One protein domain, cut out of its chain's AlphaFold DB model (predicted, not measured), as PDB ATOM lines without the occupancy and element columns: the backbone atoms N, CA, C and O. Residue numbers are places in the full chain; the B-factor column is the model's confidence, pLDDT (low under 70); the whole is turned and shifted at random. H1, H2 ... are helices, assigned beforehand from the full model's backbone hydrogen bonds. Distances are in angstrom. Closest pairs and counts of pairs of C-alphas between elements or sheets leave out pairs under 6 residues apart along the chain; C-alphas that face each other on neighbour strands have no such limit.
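What this domain is: This is residues 441 to 505 of the 557 residues of an uncharacterized protein of Phialemoniopsis curvata (UniProt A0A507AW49). One long helix, H3, makes the length, with two short helices, H1 and H2, forming a loose, open head near its first half; residues 490 to 505 of H3 stick out. H2 folds back beside the first half of H3, running the opposite way at a shallow tilt of 22 degrees, while H1 makes a corner with H2 at the tight link between them and stands at a steep tilt of 64 degrees to H3. The printed part has 65 residues, with three named helices, H1, H2, H3, and no named strand: all helix. It is loose, radius of gyration of the C-alphas 15.3 A, spanning 53 by 22 by 19 A.

How they stand to each other: H1, residues 441 to 452, and H2, residues 455 to 467, are close but not clearly touching; their closest C-alphas, Trp 450 and Lys 458, are 7.5 A apart, at a steep tilt of 52 degrees, opposite ways. H2 and H3, residues 472 to 505, are close but not clearly touching; their closest C-alphas, Leu 465 and Arg 475, are 7.0 A apart, at a shallow tilt of 22 degrees, opposite ways. H1 and H3 are close but not clearly touching at the C-alphas of Gly 447 and Ala 485, 7.0 A, with a steep tilt of 64 degrees. In H1, H2 and H3 every O i to N i+4 pair is within hydrogen-bond range.

Where its parts are: H1 begins at C-alpha 441 (163.883, 185.918, 167.497) and is 16.4 A long; H2 is 18.4 A. H3, 49.4 A, ends at C-alpha 505 (145.109, 197.194, 136.081).

The domain as a whole: The C-alphas farthest apart, Asp 469 and Glu 505, are 53.3 A apart. The printed part has no cut, and both links are tight. Residues 441 to 444 have pLDDT under 70.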
ATOM      1  N   LEU A 441     165.008 185.368 166.733       59.78
ATOM      2  CA  LEU A 441     163.883 185.918 167.497       59.78
ATOM      3  C   LEU A 441     164.208 187.297 168.085       59.78
ATOM      4  O   LEU A 441     163.328 188.144 168.204       59.78
ATOM      5  N   VAL A 442     165.475 187.546 168.433       63.56
ATOM      6  CA  VAL A 442     165.926 188.868 168.888       63.56
ATOM      7  C   VAL A 442     165.936 189.867 167.729       63.56
ATOM      8  O   VAL A 442     165.516 191.001 167.932       63.56
ATOM      9  N   ARG A 443     166.344 189.473 166.513       61.66
ATOM     10  CA  ARG A 443     166.240 190.337 165.321       61.66
ATOM     11  C   ARG A 443     164.794 190.626 164.934       61.66
ATOM     12  O   ARG A 443     164.491 191.765 164.604       61.66
ATOM     13  N   GLU A 444     163.928 189.619 164.987       65.88
ATOM     14  CA  GLU A 444     162.493 189.745 164.710       65.88
ATOM     15  C   GLU A 444     161.838 190.706 165.715       65.88
ATOM     16  O   GLU A 444     161.312 191.742 165.318       65.88
ATOM     17  N   TRP A 445     162.023 190.473 167.021       78.12
ATOM     18  CA  TRP A 445     161.500 191.349 168.074       78.12
ATOM     19  C   TRP A 445     162.079 192.773 168.040       78.12
ATOM     20  O   TRP A 445     161.340 193.734 168.239       78.12
ATOM     21  N   VAL A 446     163.380 192.944 167.766       78.50
ATOM     22  CA  VAL A 446     163.977 194.283 167.576       78.50
ATOM     23  C   VAL A 446     163.425 194.950 166.316       78.50
ATOM     24  O   VAL A 446     163.170 196.150 166.347       78.50
ATOM     25  N   GLY A 447     163.198 194.196 165.238       81.12
ATOM     26  CA  GLY A 447     162.582 194.684 164.007       81.12
ATOM     27  C   GLY A 447     161.155 195.177 164.231       81.12
ATOM     28  O   GLY A 447     160.840 196.300 163.846       81.12
ATOM     29  N   ASP A 448     160.322 194.395 164.916       79.94
ATOM     30  CA  ASP A 448     158.935 194.758 165.221       79.94
ATOM     31  C   ASP A 448     158.848 195.903 166.231       79.94
ATOM     32  O   ASP A 448     158.135 196.879 165.993       79.94
ATOM     33  N   ARG A 449     159.669 195.882 167.286       84.38
ATOM     34  CA  ARG A 449     159.773 197.005 168.225       84.38
ATOM     35  C   ARG A 449     160.214 198.287 167.516       84.38
ATOM     36  O   ARG A 449     159.624 199.343 167.725       84.38
ATOM     37  N   TRP A 450     161.207 198.201 166.630       85.50
ATOM     38  CA  TRP A 450     161.620 199.317 165.777       85.50
ATOM     39  C   TRP A 450     160.521 199.710 164.783       85.50
ATOM     40  O   TRP A 450     160.406 200.885 164.444       85.50
ATOM     41  N   ASN A 451     159.673 198.785 164.326       80.69
ATOM     42  CA  ASN A 451     158.551 199.113 163.453       80.69
ATOM     43  C   ASN A 451     157.490 199.962 164.169       80.69
ATOM     44  O   ASN A 451     157.032 200.933 163.562       80.69
ATOM     45  N   GLU A 452     157.164 199.629 165.424       86.75
ATOM     46  CA  GLU A 452     156.181 200.318 166.280       86.75
ATOM     47  C   GLU A 452     156.599 201.736 166.701       86.75
ATOM     48  O   GLU A 452     155.753 202.624 166.784       86.75
ATOM     49  N   MET A 453     157.889 201.959 166.980       91.81
ATOM     50  CA  MET A 453     158.378 203.234 167.526       91.81
ATOM     51  C   MET A 453     158.102 204.432 166.599       91.81
ATOM     52  O   MET A 453     158.178 204.328 165.369       91.81
ATOM     53  N   SER A 454     157.860 205.606 167.177       91.94
ATOM     54  CA  SER A 454     157.747 206.869 166.435       91.94
ATOM     55  C   SER A 454     159.076 207.275 165.769       91.94
ATOM     56  O   SER A 454     160.105 206.617 165.933       91.94
ATOM     57  N   ARG A 455     159.072 208.361 164.978       81.50
ATOM     58  CA  ARG A 455     160.324 208.934 164.440       81.50
ATOM     59  C   ARG A 455     161.207 209.474 165.569       81.50
ATOM     60  O   ARG A 455     162.363 209.089 165.650       81.50
ATOM     61  N   GLN A 456     160.630 210.246 166.492       84.12
ATOM     62  CA  GLN A 456     161.364 210.840 167.610       84.12
ATOM     63  C   GLN A 456     162.064 209.782 168.477       84.12
ATOM     64  O   GLN A 456     163.256 209.905 168.724       84.12
ATOM     65  N   GLU A 457     161.378 208.705 168.872       90.75
ATOM     66  CA  GLU A 457     162.006 207.656 169.694       90.75
ATOM     67  C   GLU A 457     163.119 206.891 168.944       90.75
ATOM     68  O   GLU A 457     164.025 206.342 169.572       90.75
ATOM     69  N   LYS A 458     163.074 206.835 167.601       90.00
ATOM     70  CA  LYS A 458     164.176 206.293 166.786       90.00
ATOM     71  C   LYS A 458     165.365 207.242 166.754       90.00
ATOM     72  O   LYS A 458     166.493 206.780 166.897       90.00
ATOM     73  N   ASP A 459     165.117 208.536 166.572       84.38
ATOM     74  CA  ASP A 459     166.158 209.564 166.555       84.38
ATOM     75  C   ASP A 459     166.851 209.650 167.930       84.38
ATOM     76  O   ASP A 459     168.081 209.659 168.002       84.38
ATOM     77  N   GLU A 460     166.081 209.574 169.020       85.75
ATOM     78  CA  GLU A 460     166.583 209.456 170.397       85.75
ATOM     79  C   GLU A 460     167.392 208.162 170.602       85.75
ATOM     80  O   GLU A 460     168.523 208.228 171.087       85.75
ATOM     81  N   LEU A 461     166.904 206.993 170.151       86.44
ATOM     82  CA  LEU A 461     167.693 205.750 170.199       86.44
ATOM     83  C   LEU A 461     168.995 205.835 169.395       86.44
ATOM     84  O   LEU A 461     170.006 205.295 169.836       86.44
ATOM     85  N   LEU A 462     168.996 206.473 168.221       83.44
ATOM     86  CA  LEU A 462     170.202 206.662 167.408       83.44
ATOM     87  C   LEU A 462     171.197 207.602 168.098       83.44
ATOM     88  O   LEU A 462     172.406 207.362 168.040       83.44
ATOM     89  N   GLN A 463     170.702 208.632 168.788       82.75
ATOM     90  CA  GLN A 463     171.515 209.569 169.559       82.75
ATOM     91  C   GLN A 463     172.128 208.905 170.807       82.75
ATOM     92  O   GLN A 463     173.326 209.075 171.057       82.75
ATOM     93  N   ASP A 464     171.370 208.066 171.516       83.75
ATOM     94  CA  ASP A 464     171.880 207.221 172.606       83.75
ATOM     95  C   ASP A 464     172.860 206.150 172.104       83.75
ATOM     96  O   ASP A 464     173.875 205.864 172.746       83.75
ATOM     97  N   LEU A 465     172.631 205.581 170.917       79.06
ATOM     98  CA  LEU A 465     173.575 204.639 170.317       79.06
ATOM     99  C   LEU A 465     174.884 205.321 169.902       79.06
ATOM    100  O   LEU A 465     175.944 204.696 169.969       79.06
ATOM    101  N   ALA A 466     174.826 206.590 169.490       78.38
ATOM    102  CA  ALA A 466     176.001 207.398 169.188       78.38
ATOM    103  C   ALA A 466     176.776 207.789 170.461       78.38
ATOM    104  O   ALA A 466     178.009 207.720 170.452       78.38
ATOM    105  N   SER A 467     176.075 208.147 171.545       80.12
ATOM    106  CA  SER A 467     176.674 208.558 172.825       80.12
ATOM    107  C   SER A 467     177.238 207.388 173.649       80.12
ATOM    108  O   SER A 467     178.204 207.572 174.389       80.12
ATOM    109  N   SER A 468     176.686 206.181 173.491       84.25
ATOM    110  CA  SER A 468     177.074 204.980 174.241       84.25
ATOM    111  C   SER A 468     178.561 204.616 174.113       84.25
ATOM    112  O   SER A 468     179.095 204.515 173.010       84.25
ATOM    113  N   ASP A 469     179.204 204.249 175.228       88.31
ATOM    114  CA  ASP A 469     180.562 203.669 175.287       88.31
ATOM    115  C   ASP A 469     180.696 202.279 174.617       88.31
ATOM    116  O   ASP A 469     181.753 201.645 174.666       88.31
ATOM    117  N   ALA A 470     179.646 201.778 173.954       83.00
ATOM    118  CA  ALA A 470     179.686 200.530 173.201       83.00
ATOM    119  C   ALA A 470     180.882 200.487 172.217       83.00
ATOM    120  O   ALA A 470     181.141 201.469 171.508       83.00
ATOM    121  N   PRO A 471     181.608 199.354 172.113       92.19
ATOM    122  CA  PRO A 471     182.762 199.249 171.226       92.19
ATOM    123  C   PRO A 471     182.350 199.501 169.774       92.19
ATOM    124  O   PRO A 471     181.309 199.021 169.324       92.19
ATOM    125  N   GLU A 472     183.180 200.232 169.029       89.31
ATOM    126  CA  GLU A 472     182.856 200.759 167.693       89.31
ATOM    127  C   GLU A 472     182.347 199.682 166.715       89.31
ATOM    128  O   GLU A 472     181.420 199.920 165.944       89.31
ATOM    129  N   ALA A 473     182.883 198.459 166.795       84.50
ATOM    130  CA  ALA A 473     182.421 197.320 166.001       84.50
ATOM    131  C   ALA A 473     180.935 196.971 166.237       84.50
ATOM    132  O   ALA A 473     180.237 196.624 165.287       84.50
ATOM    133  N   ARG A 474     180.429 197.105 167.473       90.44
ATOM    134  CA  ARG A 474     179.014 196.875 167.810       90.44
ATOM    135  C   ARG A 474     178.125 198.011 167.303       90.44
ATOM    136  O   ARG A 474     177.055 197.727 166.774       90.44
ATOM    137  N   ARG A 475     178.585 199.268 167.395       88.69
ATOM    138  CA  ARG A 475     177.891 200.426 166.795       88.69
ATOM    139  C   ARG A 475     177.773 200.275 165.273       88.69
ATOM    140  O   ARG A 475     176.685 200.429 164.733       88.69
ATOM    141  N   ARG A 476     178.859 199.881 164.594       90.81
ATOM    142  CA  ARG A 476     178.864 199.605 163.144       90.81
ATOM    143  C   ARG A 476     177.949 198.442 162.749       90.81
ATOM    144  O   ARG A 476     177.267 198.559 161.738       90.81
ATOM    145  N   GLN A 477     177.910 197.357 163.530       93.00
ATOM    146  CA  GLN A 477     176.996 196.240 163.265       93.00
ATOM    147  C   GLN A 477     175.534 196.686 163.382       93.00
ATOM    148  O   GLN A 477     174.787 196.541 162.424       93.00
ATOM    149  N   MET A 478     175.152 197.318 164.495       89.75
ATOM    150  CA  MET A 478     173.764 197.732 164.718       89.75
ATOM    151  C   MET A 478     173.301 198.814 163.725       89.75
ATOM    152  O   MET A 478     172.157 198.785 163.285       89.75
ATOM    153  N   ALA A 479     174.192 199.713 163.290       88.88
ATOM    154  CA  ALA A 479     173.898 200.646 162.200       88.88
ATOM    155  C   ALA A 479     173.658 199.931 160.851       88.88
ATOM    156  O   ALA A 479     172.788 200.345 160.086       88.88
ATOM    157  N   ALA A 480     174.389 198.847 160.563       92.69
ATOM    158  CA  ALA A 480     174.157 198.024 159.376       92.69
ATOM    159  C   ALA A 480     172.848 197.220 159.476       92.69
ATOM    160  O   ALA A 480     172.110 197.155 158.495       92.69
ATOM    161  N   ASP A 481     172.526 196.675 160.654       93.88
ATOM    162  CA  ASP A 481     171.268 195.958 160.905       93.88
ATOM    163  C   ASP A 481     170.049 196.893 160.713       93.88
ATOM    164  O   ASP A 481     169.067 196.512 160.073       93.88
ATOM    165  N   ILE A 482     170.133 198.148 161.180       92.00
ATOM    166  CA  ILE A 482     169.105 199.185 160.958       92.00
ATOM    167  C   ILE A 482     168.968 199.519 159.461       92.00
ATOM    168  O   ILE A 482     167.851 199.567 158.943       92.00
ATOM    169  N   GLN A 483     170.079 199.691 158.733       91.81
ATOM    170  CA  GLN A 483     170.037 199.937 157.283       91.81
ATOM    171  C   GLN A 483     169.464 198.749 156.490       91.81
ATOM    172  O   GLN A 483     168.764 198.961 155.496       91.81
ATOM    173  N   GLU A 484     169.712 197.505 156.915       95.50
ATOM    174  CA  GLU A 484     169.097 196.322 156.300       95.50
ATOM    175  C   GLU A 484     167.583 196.268 156.571       95.50
ATOM    176  O   GLU A 484     166.812 196.003 155.641       95.50
ATOM    177  N   ALA A 485     167.136 196.616 157.783       91.94
ATOM    178  CA  ALA A 485     165.715 196.723 158.120       91.94
ATOM    179  C   ALA A 485     164.992 197.813 157.298       91.94
ATOM    180  O   ALA A 485     163.914 197.563 156.751       91.94
ATOM    181  N   GLU A 486     165.592 198.995 157.125       93.62
ATOM    182  CA  GLU A 486     165.034 200.043 156.254       93.62
ATOM    183  C   GLU A 486     165.002 199.628 154.777       93.62
ATOM    184  O   GLU A 486     164.014 199.874 154.078       93.62
ATOM    185  N   ALA A 487     166.052 198.960 154.291       93.38
ATOM    186  CA  ALA A 487     166.093 198.436 152.928       93.38
ATOM    187  C   ALA A 487     165.028 197.350 152.695       93.38
ATOM    188  O   ALA A 487     164.445 197.291 151.607       93.38
ATOM    189  N   LEU A 488     164.736 196.519 153.701       96.38
ATOM    190  CA  LEU A 488     163.649 195.539 153.660       96.38
ATOM    191  C   LEU A 488     162.275 196.225 153.648       96.38
ATOM    192  O   LEU A 488     161.462 195.918 152.773       96.38
ATOM    193  N   ARG A 489     162.044 197.208 154.530       92.62
ATOM    194  CA  ARG A 489     160.807 198.012 154.568       92.62
ATOM    195  C   ARG A 489     160.540 198.701 153.222       92.62
ATOM    196  O   ARG A 489     159.422 198.638 152.716       92.62
ATOM    197  N   ARG A 490     161.564 199.293 152.591       93.94
ATOM    198  CA  ARG A 490     161.448 199.908 151.250       93.94
ATOM    199  C   ARG A 490     161.089 198.891 150.158       93.94
ATOM    200  O   ARG A 490     160.328 199.226 149.256       93.94
ATOM    201  N   ARG A 491     161.582 197.646 150.234       96.44
ATOM    202  CA  ARG A 491     161.166 196.572 149.307       96.44
ATOM    203  C   ARG A 491     159.707 196.175 149.528       96.44
ATOM    204  O   ARG A 491     158.961 196.128 148.560       96.44
ATOM    205  N   GLN A 492     159.295 195.961 150.777       96.06
ATOM    206  CA  GLN A 492     157.912 195.608 151.124       96.06
ATOM    207  C   GLN A 492     156.909 196.686 150.685       96.06
ATOM    208  O   GLN A 492     155.862 196.349 150.139       96.06
ATOM    209  N   TRP A 493     157.245 197.971 150.858       95.50
ATOM    210  CA  TRP A 493     156.448 199.090 150.343       95.50
ATOM    211  C   TRP A 493     156.302 199.029 148.818       95.50
ATOM    212  O   TRP A 493     155.186 199.040 148.302       95.50
ATOM    213  N   ASN A 494     157.412 198.872 148.090       95.50
ATOM    214  CA  ASN A 494     157.379 198.761 146.630       95.50
ATOM    215  C   ASN A 494     156.570 197.536 146.162       95.50
ATOM    216  O   ASN A 494     155.793 197.649 145.220       95.50
ATOM    217  N   GLU A 495     156.683 196.391 146.842       96.50
ATOM    218  CA  GLU A 495     155.888 195.188 146.557       96.50
ATOM    219  C   GLU A 495     154.386 195.372 146.851       96.50
ATOM    220  O   GLU A 495     153.553 194.784 146.159       96.50
ATOM    221  N   GLN A 496     154.007 196.187 147.843       96.50
ATOM    222  CA  GLN A 496     152.606 196.573 148.060       96.50
ATOM    223  C   GLN A 496     152.105 197.535 146.975       96.50
ATOM    224  O   GLN A 496     150.994 197.356 146.476       96.50
ATOM    225  N   MET A 497     152.922 198.503 146.553       94.50
ATOM    226  CA  MET A 497     152.569 199.428 145.469       94.50
ATOM    227  C   MET A 497     152.450 198.716 144.111       94.50
ATOM    228  O   MET A 497     151.517 199.000 143.361       94.50
ATOM    229  N   GLU A 498     153.316 197.741 143.807       95.69
ATOM    230  CA  GLU A 498     153.173 196.882 142.618       95.69
ATOM    231  C   GLU A 498     151.887 196.035 142.665       95.69
ATOM    232  O   GLU A 498     151.239 195.865 141.631       95.69
ATOM    233  N   LYS A 499     151.468 195.549 143.845       96.06
ATOM    234  CA  LYS A 499     150.180 194.842 144.009       96.06
ATOM    235  C   LYS A 499     148.984 195.761 143.783       96.06
ATOM    236  O   LYS A 499     148.133 195.416 142.972       96.06
ATOM    237  N   GLN A 500     148.949 196.940 144.411       94.50
ATOM    238  CA  GLN A 500     147.867 197.913 144.197       94.50
ATOM    239  C   GLN A 500     147.781 198.381 142.736       94.50
ATOM    240  O   GLN A 500     146.689 198.648 142.238       94.50
ATOM    241  N   LEU A 501     148.915 198.463 142.031       94.00
ATOM    242  CA  LEU A 501     148.940 198.723 140.591       94.00
ATOM    243  C   LEU A 501     148.337 197.563 139.789       94.00
ATOM    244  O   LEU A 501     147.484 197.821 138.947       94.00
ATOM    245  N   LEU A 502     148.706 196.306 140.065       93.06
ATOM    246  CA  LEU A 502     148.103 195.135 139.405       93.06
ATOM    247  C   LEU A 502     146.597 195.021 139.675       93.06
ATOM    248  O   LEU A 502     145.819 194.815 138.749       93.06
ATOM    249  N   GLU A 503     146.181 195.198 140.929       92.88
ATOM    250  CA  GLU A 503     144.772 195.184 141.334       92.88
ATOM    251  C   GLU A 503     143.980 196.317 140.668       92.88
ATOM    252  O   GLU A 503     142.796 196.150 140.390       92.88
ATOM    253  N   ARG A 504     144.613 197.454 140.349       91.38
ATOM    254  CA  ARG A 504     143.995 198.518 139.544       91.38
ATOM    255  C   ARG A 504     144.016 198.232 138.044       91.38
ATOM    256  O   ARG A 504     143.034 198.566 137.395       91.38
ATOM    257  N   GLU A 505     145.062 197.608 137.496       91.19
ATOM    258  CA  GLU A 505     145.109 197.194 136.081       91.19
ATOM    259  C   GLU A 505     144.018 196.160 135.755       91.19
ATOM    260  O   GLU A 505     143.326 196.313 134.748       91.19
TER     261      GLU A 505